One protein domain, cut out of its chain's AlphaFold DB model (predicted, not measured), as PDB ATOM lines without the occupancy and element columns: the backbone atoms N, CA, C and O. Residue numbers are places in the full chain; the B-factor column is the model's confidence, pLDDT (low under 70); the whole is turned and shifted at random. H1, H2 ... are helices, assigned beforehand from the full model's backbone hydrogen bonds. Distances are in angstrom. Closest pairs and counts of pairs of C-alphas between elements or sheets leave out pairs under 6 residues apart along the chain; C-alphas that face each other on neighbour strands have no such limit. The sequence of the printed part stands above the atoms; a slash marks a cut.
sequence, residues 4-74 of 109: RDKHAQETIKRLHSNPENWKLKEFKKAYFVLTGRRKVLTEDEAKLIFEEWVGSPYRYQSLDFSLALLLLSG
ATOM      1  N   ARG A   4     103.734 148.570 181.175       74.50
ATOM      2  CA  ARG A   4     102.958 149.749 180.776       74.50
ATOM      3  C   ARG A   4     103.750 151.059 180.843       74.50
ATOM      4  O   ARG A   4     103.527 151.926 180.009       74.50
ATOM      5  N   ASP A   5     104.687 151.178 181.782       77.25
ATOM      6  CA  ASP A   5     105.490 152.390 181.976       77.25
ATOM      7  C   ASP A   5     106.535 152.522 180.860       77.25
ATOM      8  O   ASP A   5     106.734 153.605 180.318       77.25
ATOM      9  N   LYS A   6     107.160 151.402 180.466       81.88
ATOM     10  CA  LYS A   6     108.140 151.370 179.368       81.88
ATOM     11  C   LYS A   6     107.496 151.743 178.037       81.88
ATOM     12  O   LYS A   6     108.018 152.585 177.317       81.88
ATOM     13  N   HIS A   7     106.330 151.165 177.751       82.44
ATOM     14  CA  HIS A   7     105.622 151.457 176.511       82.44
ATOM     15  C   HIS A   7     105.170 152.924 176.447       82.44
ATOM     16  O   HIS A   7     105.337 153.576 175.425       82.44
ATOM     17  N   ALA A   8     104.689 153.477 177.566       84.12
ATOM     18  CA  ALA A   8     104.348 154.894 177.648       84.12
ATOM     19  C   ALA A   8     105.571 155.807 177.434       84.12
ATOM     20  O   ALA A   8     105.457 156.812 176.735       84.12
ATOM     21  N   GLN A   9     106.740 155.455 177.981       85.31
ATOM     22  CA  GLN A   9     107.977 156.212 177.745       85.31
ATOM     23  C   GLN A   9     108.395 156.178 176.275       85.31
ATOM     24  O   GLN A   9     108.748 157.216 175.727       85.31
ATOM     25  N   GLU A  10     108.318 155.025 175.613       86.88
ATOM     26  CA  GLU A  10     108.615 154.922 174.179       86.88
ATOM     27  C   GLU A  10     107.660 155.764 173.328       86.88
ATOM     28  O   GLU A  10     108.105 156.459 172.415       86.88
ATOM     29  N   THR A  11     106.359 155.750 173.638       86.31
ATOM     30  CA  THR A  11     105.371 156.593 172.950       86.31
ATOM     31  C   THR A  11     105.708 158.073 173.101       86.31
ATOM     32  O   THR A  11     105.701 158.798 172.107       86.31
ATOM     33  N   ILE A  12     106.050 158.529 174.311       87.44
ATOM     34  CA  ILE A  12     106.446 159.925 174.526       87.44
ATOM     35  C   ILE A  12     107.745 160.240 173.787       87.44
ATOM     36  O   ILE A  12     107.787 161.223 173.058       87.44
ATOM     37  N   LYS A  13     108.772 159.389 173.862       86.81
ATOM     38  CA  LYS A  13     110.034 159.615 173.137       86.81
ATOM     39  C   LYS A  13     109.844 159.738 171.629       86.81
ATOM     40  O   LYS A  13     110.528 160.537 171.005       86.81
ATOM     41  N   ARG A  14     108.887 159.021 171.039       86.19
ATOM     42  CA  ARG A  14     108.570 159.145 169.607       86.19
ATOM     43  C   ARG A  14     107.797 160.416 169.258       86.19
ATOM     44  O   ARG A  14     107.950 160.931 168.159       86.19
ATOM     45  N   LEU A  15     106.938 160.886 170.160       86.31
ATOM     46  CA  LEU A  15     105.955 161.928 169.861       86.31
ATOM     47  C   LEU A  15     106.295 163.300 170.456       86.31
ATOM     48  O   LEU A  15     105.733 164.287 169.993       86.31
ATOM     49  N   HIS A  16     107.196 163.384 171.441       83.94
ATOM     50  CA  HIS A  16     107.531 164.634 172.136       83.94
ATOM     51  C   HIS A  16     108.080 165.706 171.188       83.94
ATOM     52  O   HIS A  16     107.768 166.876 171.370       83.94
ATOM     53  N   SER A  17     108.819 165.308 170.145       82.44
ATOM     54  CA  SER A  17     109.514 166.222 169.233       82.44
ATOM     55  C   SER A  17     108.593 167.139 168.425       82.44
ATOM     56  O   SER A  17     109.064 168.148 167.915       82.44
ATOM     57  N   ASN A  18     107.304 166.804 168.287       85.44
ATOM     58  CA  ASN A  18     106.329 167.676 167.636       85.44
ATOM     59  C   ASN A  18     105.216 168.069 168.631       85.44
ATOM     60  O   ASN A  18     104.435 167.200 169.030       85.44
ATOM     61  N   PRO A  19     105.093 169.358 168.991       81.38
ATOM     62  CA  PRO A  19     104.065 169.865 169.902       81.38
ATOM     63  C   PRO A  19     102.623 169.557 169.472       81.38
ATOM     64  O   PRO A  19     101.750 169.338 170.315       81.38
ATOM     65  N   GLU A  20     102.348 169.458 168.167       85.12
ATOM     66  CA  GLU A  20     101.014 169.079 167.673       85.12
ATOM     67  C   GLU A  20     100.633 167.649 168.092       85.12
ATOM     68  O   GLU A  20      99.466 167.361 168.387       85.12
ATOM     69  N   ASN A  21     101.622 166.761 168.236       86.19
ATOM     70  CA  ASN A  21     101.389 165.387 168.672       86.19
ATOM     71  C   ASN A  21     100.933 165.304 170.133       86.19
ATOM     72  O   ASN A  21     100.332 164.304 170.530       86.19
ATOM     73  N   TRP A  22     101.140 166.349 170.937       85.25
ATOM     74  CA  TRP A  22     100.720 166.357 172.339       85.25
ATOM     75  C   TRP A  22      99.191 166.367 172.481       85.25
ATOM     76  O   TRP A  22      98.629 165.943 173.499       85.25
ATOM     77  N   LYS A  23      98.485 166.798 171.426       84.38
ATOM     78  CA  LYS A  23      97.019 166.778 171.353       84.38
ATOM     79  C   LYS A  23      96.468 165.378 171.063       84.38
ATOM     80  O   LYS A  23      95.292 165.135 171.376       84.38
ATOM     81  N   LEU A  24      97.290 164.466 170.526       88.56
ATOM     82  CA  LEU A  24      96.889 163.108 170.160       88.56
ATOM     83  C   LEU A  24      96.448 162.303 171.385       88.56
ATOM     84  O   LEU A  24      96.994 162.414 172.486       88.56
ATOM     85  N   LYS A  25      95.447 161.441 171.184       87.44
ATOM     86  CA  LYS A  25      94.908 160.578 172.247       87.44
ATOM     87  C   LYS A  25      95.966 159.621 172.800       87.44
ATOM     88  O   LYS A  25      95.986 159.376 174.004       87.44
ATOM     89  N   GLU A  26      96.843 159.107 171.941       87.94
ATOM     90  CA  GLU A  26      97.925 158.197 172.333       87.94
ATOM     91  C   GLU A  26      98.923 158.880 173.264       87.94
ATOM     92  O   GLU A  26      99.228 158.348 174.332       87.94
ATOM     93  N   PHE A  27      99.331 160.103 172.914       88.06
ATOM     94  CA  PHE A  27     100.213 160.908 173.746       88.06
ATOM     95  C   PHE A  27      99.580 161.204 175.104       88.06
ATOM     96  O   PHE A  27     100.179 160.929 176.138       88.06
ATOM     97  N   LYS A  28      98.324 161.669 175.123       88.38
ATOM     98  CA  LYS A  28      97.584 161.942 176.367       88.38
ATOM     99  C   LYS A  28      97.474 160.711 177.263       88.38
ATOM    100  O   LYS A  28      97.585 160.822 178.482       88.38
ATOM    101  N   LYS A  29      97.270 159.530 176.674       89.62
ATOM    102  CA  LYS A  29      97.196 158.268 177.418       89.62
ATOM    103  C   LYS A  29      98.555 157.884 177.999       89.62
ATOM    104  O   LYS A  29      98.618 157.553 179.180       89.62
ATOM    105  N   ALA A  30      99.626 157.959 177.210       88.12
ATOM    106  CA  ALA A  30     100.987 157.692 177.676       88.12
ATOM    107  C   ALA A  30     101.410 158.676 178.781       88.12
ATOM    108  O   ALA A  30     101.887 158.265 179.840       88.12
ATOM    109  N   TYR A  31     101.125 159.962 178.580       87.69
ATOM    110  CA  TYR A  31     101.344 161.023 179.553       87.69
ATOM    111  C   TYR A  31     100.585 160.764 180.857       87.69
ATOM    112  O   TYR A  31     101.177 160.823 181.933       87.69
ATOM    113  N   PHE A  32      99.302 160.396 180.787       88.69
ATOM    114  CA  PHE A  32      98.514 160.056 181.973       88.69
ATOM    115  C   PHE A  32      99.064 158.828 182.709       88.69
ATOM    116  O   PHE A  32      99.087 158.815 183.936       88.69
ATOM    117  N   VAL A  33      99.535 157.806 181.988       87.12
ATOM    118  CA  VAL A  33     100.133 156.608 182.601       87.12
ATOM    119  C   VAL A  33     101.404 156.956 183.380       87.12
ATOM    120  O   VAL A  33     101.606 156.417 184.467       87.12
ATOM    121  N   LEU A  34     102.233 157.864 182.863       83.94
ATOM    122  CA  LEU A  34     103.503 158.231 183.498       83.94
ATOM    123  C   LEU A  34     103.343 159.239 184.637       83.94
ATOM    124  O   LEU A  34     103.988 159.103 185.679       83.94
ATOM    125  N   THR A  35     102.473 160.227 184.449       84.12
ATOM    126  CA  THR A  35     102.363 161.394 185.335       84.12
ATOM    127  C   THR A  35     101.144 161.345 186.258       84.12
ATOM    128  O   THR A  35     101.107 162.031 187.278       84.12
ATOM    129  N   GLY A  36     100.113 160.569 185.902       83.94
ATOM    130  CA  GLY A  36      98.798 160.585 186.551       83.94
ATOM    131  C   GLY A  36      97.956 161.834 186.254       83.94
ATOM    132  O   GLY A  36      96.856 161.972 186.796       83.94
ATOM    133  N   ARG A  37      98.432 162.759 185.409       83.56
ATOM    134  CA  ARG A  37      97.754 164.023 185.078       83.56
ATOM    135  C   ARG A  37      96.982 163.900 183.765       83.56
ATOM    136  O   ARG A  37      97.481 163.364 182.783       83.56
ATOM    137  N   ARG A  38      95.743 164.412 183.741       81.56
ATOM    138  CA  ARG A  38      94.903 164.449 182.524       81.56
ATOM    139  C   ARG A  38      95.174 165.666 181.640       81.56
ATOM    140  O   ARG A  38      94.992 165.580 180.430       81.56
ATOM    141  N   LYS A  39      95.571 166.792 182.243       84.81
ATOM    142  CA  LYS A  39      95.925 168.016 181.516       84.81
ATOM    143  C   LYS A  39      97.377 167.900 181.050       84.81
ATOM    144  O   LYS A  39      98.268 167.714 181.876       84.81
ATOM    145  N   VAL A  40      97.572 167.989 179.740       86.44
ATOM    146  CA  VAL A  40      98.883 168.155 179.105       86.44
ATOM    147  C   VAL A  40      99.126 169.658 178.985       86.44
ATOM    148  O   VAL A  40      98.194 170.380 178.627       86.44
ATOM    149  N   LEU A  41     100.322 170.115 179.350       86.81
ATOM    150  CA  LEU A  41     100.702 171.524 179.230       86.81
ATOM    151  C   LEU A  41     100.879 171.896 177.753       86.81
ATOM    152  O   LEU A  41     101.165 171.027 176.922       86.81
ATOM    153  N   THR A  42     100.706 173.171 177.422       87.81
ATOM    154  CA  THR A  42     101.120 173.688 176.108       87.81
ATOM    155  C   THR A  42     102.638 173.857 176.048       87.81
ATOM    156  O   THR A  42     103.321 173.824 177.071       87.81
ATOM    157  N   GLU A  43     103.185 174.019 174.843       87.50
ATOM    158  CA  GLU A  43     104.623 174.248 174.664       87.50
ATOM    159  C   GLU A  43     105.085 175.511 175.399       87.50
ATOM    160  O   GLU A  43     106.092 175.475 176.103       87.50
ATOM    161  N   ASP A  44     104.307 176.590 175.305       88.31
ATOM    162  CA  ASP A  44     104.603 177.852 175.984       88.31
ATOM    163  C   ASP A  44     104.541 177.709 177.510       88.31
ATOM    164  O   ASP A  44     105.445 178.164 178.206       88.31
ATOM    165  N   GLU A  45     103.524 177.012 178.042       89.00
ATOM    166  CA  GLU A  45     103.437 176.701 179.477       89.00
ATOM    167  C   GLU A  45     104.664 175.887 179.932       89.00
ATOM    168  O   GLU A  45     105.248 176.174 180.977       89.00
ATOM    169  N   ALA A  46     105.088 174.893 179.145       88.19
ATOM    170  CA  ALA A  46     106.249 174.066 179.465       88.19
ATOM    171  C   ALA A  46     107.559 174.872 179.458       88.19
ATOM    172  O   ALA A  46     108.381 174.695 180.358       88.19
ATOM    173  N   LYS A  47     107.750 175.775 178.486       89.75
ATOM    174  CA  LYS A  47     108.927 176.659 178.422       89.75
ATOM    175  C   LYS A  47     108.974 177.628 179.600       89.75
ATOM    176  O   LYS A  47     110.007 177.705 180.257       89.75
ATOM    177  N   LEU A  48     107.857 178.282 179.919       91.12
ATOM    178  CA  LEU A  48     107.767 179.210 181.052       91.12
ATOM    179  C   LEU A  48     108.120 178.526 182.378       91.12
ATOM    180  O   LEU A  48     108.947 179.026 183.135       91.12
ATOM    181  N   ILE A  49     107.551 177.343 182.630       89.56
ATOM    182  CA  ILE A  49     107.858 176.562 183.836       89.56
ATOM    183  C   ILE A  49     109.329 176.132 183.838       89.56
ATOM    184  O   ILE A  49     109.980 176.142 184.882       89.56
ATOM    185  N   PHE A  50     109.880 175.738 182.689       88.44
ATOM    186  CA  PHE A  50     111.287 175.368 182.613       88.44
ATOM    187  C   PHE A  50     112.196 176.550 182.972       88.44
ATOM    188  O   PHE A  50     113.083 176.385 183.808       88.44
ATOM    189  N   GLU A  51     111.955 177.731 182.407       89.25
ATOM    190  CA  GLU A  51     112.721 178.950 182.692       89.25
ATOM    191  C   GLU A  51     112.609 179.387 184.158       89.25
ATOM    192  O   GLU A  51     113.615 179.741 184.772       89.25
ATOM    193  N   GLU A  52     111.420 179.289 184.753       89.56
ATOM    194  CA  GLU A  52     111.199 179.633 186.161       89.56
ATOM    195  C   GLU A  52     111.975 178.701 187.108       89.56
ATOM    196  O   GLU A  52     112.552 179.130 188.111       89.56
ATOM    197  N   TRP A  53     112.030 177.407 186.783       88.00
ATOM    198  CA  TRP A  53     112.595 176.393 187.671       88.00
ATOM    199  C   TRP A  53     114.046 176.019 187.364       88.00
ATOM    200  O   TRP A  53     114.698 175.430 188.230       88.00
ATOM    201  N   VAL A  54     114.602 176.360 186.194       84.31
ATOM    202  CA  VAL A  54     115.967 175.950 185.809       84.31
ATOM    203  C   VAL A  54     117.023 176.441 186.806       84.31
ATOM    204  O   VAL A  54     117.969 175.703 187.097       84.31
ATOM    205  N   GLY A  55     116.829 177.628 187.387       83.75
ATOM    206  CA  GLY A  55     117.717 178.220 188.393       83.75
ATOM    207  C   GLY A  55     117.458 177.764 189.833       83.75
ATOM    208  O   GLY A  55     118.247 178.076 190.724       83.75
ATOM    209  N   SER A  56     116.377 177.023 190.089       83.94
ATOM    210  CA  SER A  56     115.983 176.638 191.444       83.94
ATOM    211  C   SER A  56     116.706 175.366 191.914       83.94
ATOM    212  O   SER A  56     116.670 174.341 191.223       83.94
ATOM    213  N   PRO A  57     117.289 175.348 193.131       83.31
ATOM    214  CA  PRO A  57     117.898 174.141 193.696       83.31
ATOM    215  C   PRO A  57     116.863 173.041 193.998       83.31
ATOM    216  O   PRO A  57     117.217 171.869 194.122       83.31
ATOM    217  N   TYR A  58     115.576 173.392 194.068       82.69
ATOM    218  CA  TYR A  58     114.477 172.467 194.364       82.69
ATOM    219  C   TYR A  58     113.756 171.954 193.112       82.69
ATOM    220  O   TYR A  58     112.740 171.269 193.223       82.69
ATOM    221  N   ARG A  59     114.278 172.227 191.911       80.31
ATOM    222  CA  ARG A  59     113.634 171.867 190.635       80.31
ATOM    223  C   ARG A  59     113.262 170.386 190.516       80.31
ATOM    224  O   ARG A  59     112.164 170.063 190.089       80.31
ATOM    225  N   TYR A  60     114.107 169.475 191.005       79.31
ATOM    226  CA  TYR A  60     113.843 168.026 190.976       79.31
ATOM    227  C   TYR A  60     112.753 167.555 191.959       79.31
ATOM    228  O   TYR A  60     112.330 166.398 191.912       79.31
ATOM    229  N   GLN A  61     112.304 168.435 192.857       82.94
ATOM    230  CA  GLN A  61     111.190 168.187 193.777       82.94
ATOM    231  C   GLN A  61     109.863 168.696 193.199       82.94
ATOM    232  O   GLN A  61     108.802 168.206 193.586       82.94
ATOM    233  N   SER A  62     109.917 169.646 192.259       83.88
ATOM    234  CA  SER A  62     108.735 170.199 191.606       83.88
ATOM    235  C   SER A  62     108.172 169.220 190.581       83.88
ATOM    236  O   SER A  62     108.854 168.766 189.658       83.88
ATOM    237  N   LEU A  63     106.886 168.911 190.739       85.12
ATOM    238  CA  LEU A  63     106.161 168.115 189.762       85.12
ATOM    239  C   LEU A  63     106.002 168.888 188.451       85.12
ATOM    240  O   LEU A  63     106.153 168.290 187.393       85.12
ATOM    241  N   ASP A  64     105.799 170.200 188.501       85.38
ATOM    242  CA  ASP A  64     105.597 171.012 187.299       85.38
ATOM    243  C   ASP A  64     106.869 171.070 186.446       85.38
ATOM    244  O   ASP A  64     106.803 170.859 185.236       85.38
ATOM    245  N   PHE A  65     108.045 171.189 187.075       86.62
ATOM    246  CA  PHE A  65     109.325 171.080 186.365       86.62
ATOM    247  C   PHE A  65     109.507 169.698 185.717       86.62
ATOM    248  O   PHE A  65     109.969 169.597 184.583       86.62
ATOM    249  N   SER A  66     109.097 168.621 186.400       87.12
ATOM    250  CA  SER A  66     109.163 167.268 185.828       87.12
ATOM    251  C   SER A  66     108.239 167.059 184.632       87.12
ATOM    252  O   SER A  66     108.607 166.368 183.682       87.12
ATOM    253  N   LEU A  67     107.062 167.689 184.648       88.75
ATOM    254  CA  LEU A  67     106.133 167.678 183.522       88.75
ATOM    255  C   LEU A  67     106.683 168.485 182.345       88.75
ATOM    256  O   LEU A  67     106.640 168.009 181.214       88.75
ATOM    257  N   ALA A  68     107.219 169.677 182.611       89.12
ATOM    258  CA  ALA A  68     107.828 170.520 181.590       89.12
ATOM    259  C   ALA A  68     109.009 169.811 180.913       89.12
ATOM    260  O   ALA A  68     109.057 169.733 179.685       89.12
ATOM    261  N   LEU A  69     109.909 169.205 181.697       88.38
ATOM    262  CA  LEU A  69     111.030 168.440 181.154       88.38
ATOM    263  C   LEU A  69     110.542 167.257 180.308       88.38
ATOM    264  O   LEU A  69     111.044 167.057 179.209       88.38
ATOM    265  N   LEU A  70     109.524 166.523 180.766       88.19
ATOM    266  CA  LEU A  70     108.952 165.410 180.003       88.19
ATOM    267  C   LEU A  70     108.466 165.834 178.617       88.19
ATOM    268  O   LEU A  70     108.630 165.089 177.655       88.19
ATOM    269  N   LEU A  71     107.836 167.001 178.518       87.25
ATOM    270  CA  LEU A  71     107.315 167.504 177.252       87.25
ATOM    271  C   LEU A  71     108.436 168.006 176.338       87.25
ATOM    272  O   LEU A  71     108.396 167.750 175.138       87.25
ATOM    273  N   LEU A  72     109.450 168.659 176.907       85.81
ATOM    274  CA  LEU A  72     110.552 169.249 176.151       85.81
ATOM    275  C   LEU A  72     111.612 168.224 175.722       85.81
ATOM    276  O   LEU A  72     112.098 168.289 174.597       85.81
ATOM    277  N   SER A  73     111.975 167.274 176.588       84.81
ATOM    278  CA  SER A  73     113.037 166.289 176.327       84.81
ATOM    279  C   SER A  73     112.529 164.867 176.088       84.81
ATOM    280  O   SER A  73     113.298 163.997 175.684       84.81
ATOM    281  N   GLY A  74     111.253 164.590 176.370       83.19
ATOM    282  CA  GLY A  74     110.696 163.238 176.286       83.19
ATOM    283  C   GLY A  74     111.123 162.308 177.427       83.19
ATOM    284  O   GLY A  74     110.723 161.139 177.442       83.19
TER     285      GLY A  74
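What this domain is: This is residues 4 to 74 of the 109 residues of an uncharacterized protein of Vibrio coralliirubri (UniProt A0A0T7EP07). Two pairs of crossed helices, H1 with H3 and H4 with H5, sit next to each other, and the short helix H2 lies near one end of H1, between H1 and H3 along the chain. The two pairs come close at few points, and H5 is the helix nearest to the middle of the whole. The printed part has 71 residues with five named helices, in the order H1 H2 H3 H4 H5, and no named strand; its class is all helix, with 51 residues in the helices. It is compact, with a radius of gyration of the C-alphas of 11.7 A, and the C-alphas span 32 by 23 by 19 A.

Where its parts are: H1 runs from Arg 4, C-alpha at (102.958, 149.749, 180.776), to Leu 15, 16.6 A from first to last C-alpha. After a tight link of 3 residues comes H2, residues 19 to 23. Another tight link, of 1 residue, joins it to H3, residues 25 to 35, 15.1 A long. A short link of 7 residues leads to H4, residues 43 to 54, which begins at C-alpha 43 at (104.623, 174.248, 174.664) and measures 16.0 A. A short link of 8 residues leads to H5, residues 63 to 73, 15.2 A long, which ends at C-alpha 73 at (113.037, 166.289, 176.327).

How they stand to each other: H1 and H3 touch, the C-alphas of Ala 8 and Ala 30 being closest at 4.4 A. They run opposite ways at a steep tilt of 53 degrees. H2 is close to H1 but not clearly touching it, the closest C-alphas being those of Leu 15 and Asn 21, 5.9 A apart. H3 and H5 are close but not clearly touching, at 7.5 A between the C-alphas of Thr 35 and Leu 67, their closest. H4 and H5 touch, with the C-alphas of Ala 46 and Ala 68 closest at 4.4 A, and run opposite ways at a steep tilt of 62 degrees. H1 and H4 are apart, and so are H3 and H4. In H1, H3, H4 and H5 every O i to N i+4 pair is within hydrogen-bond range; in H2 it is 0 of 1, beside 2 of 2 O i to N i+3 pairs.

The domain as a whole: The two C-alphas farthest apart are those of Lys 25 and Pro 57, at 34.2 A. The printed part has no cut and no long link. Its mean pLDDT is 85.7, and no printed residue is under 70.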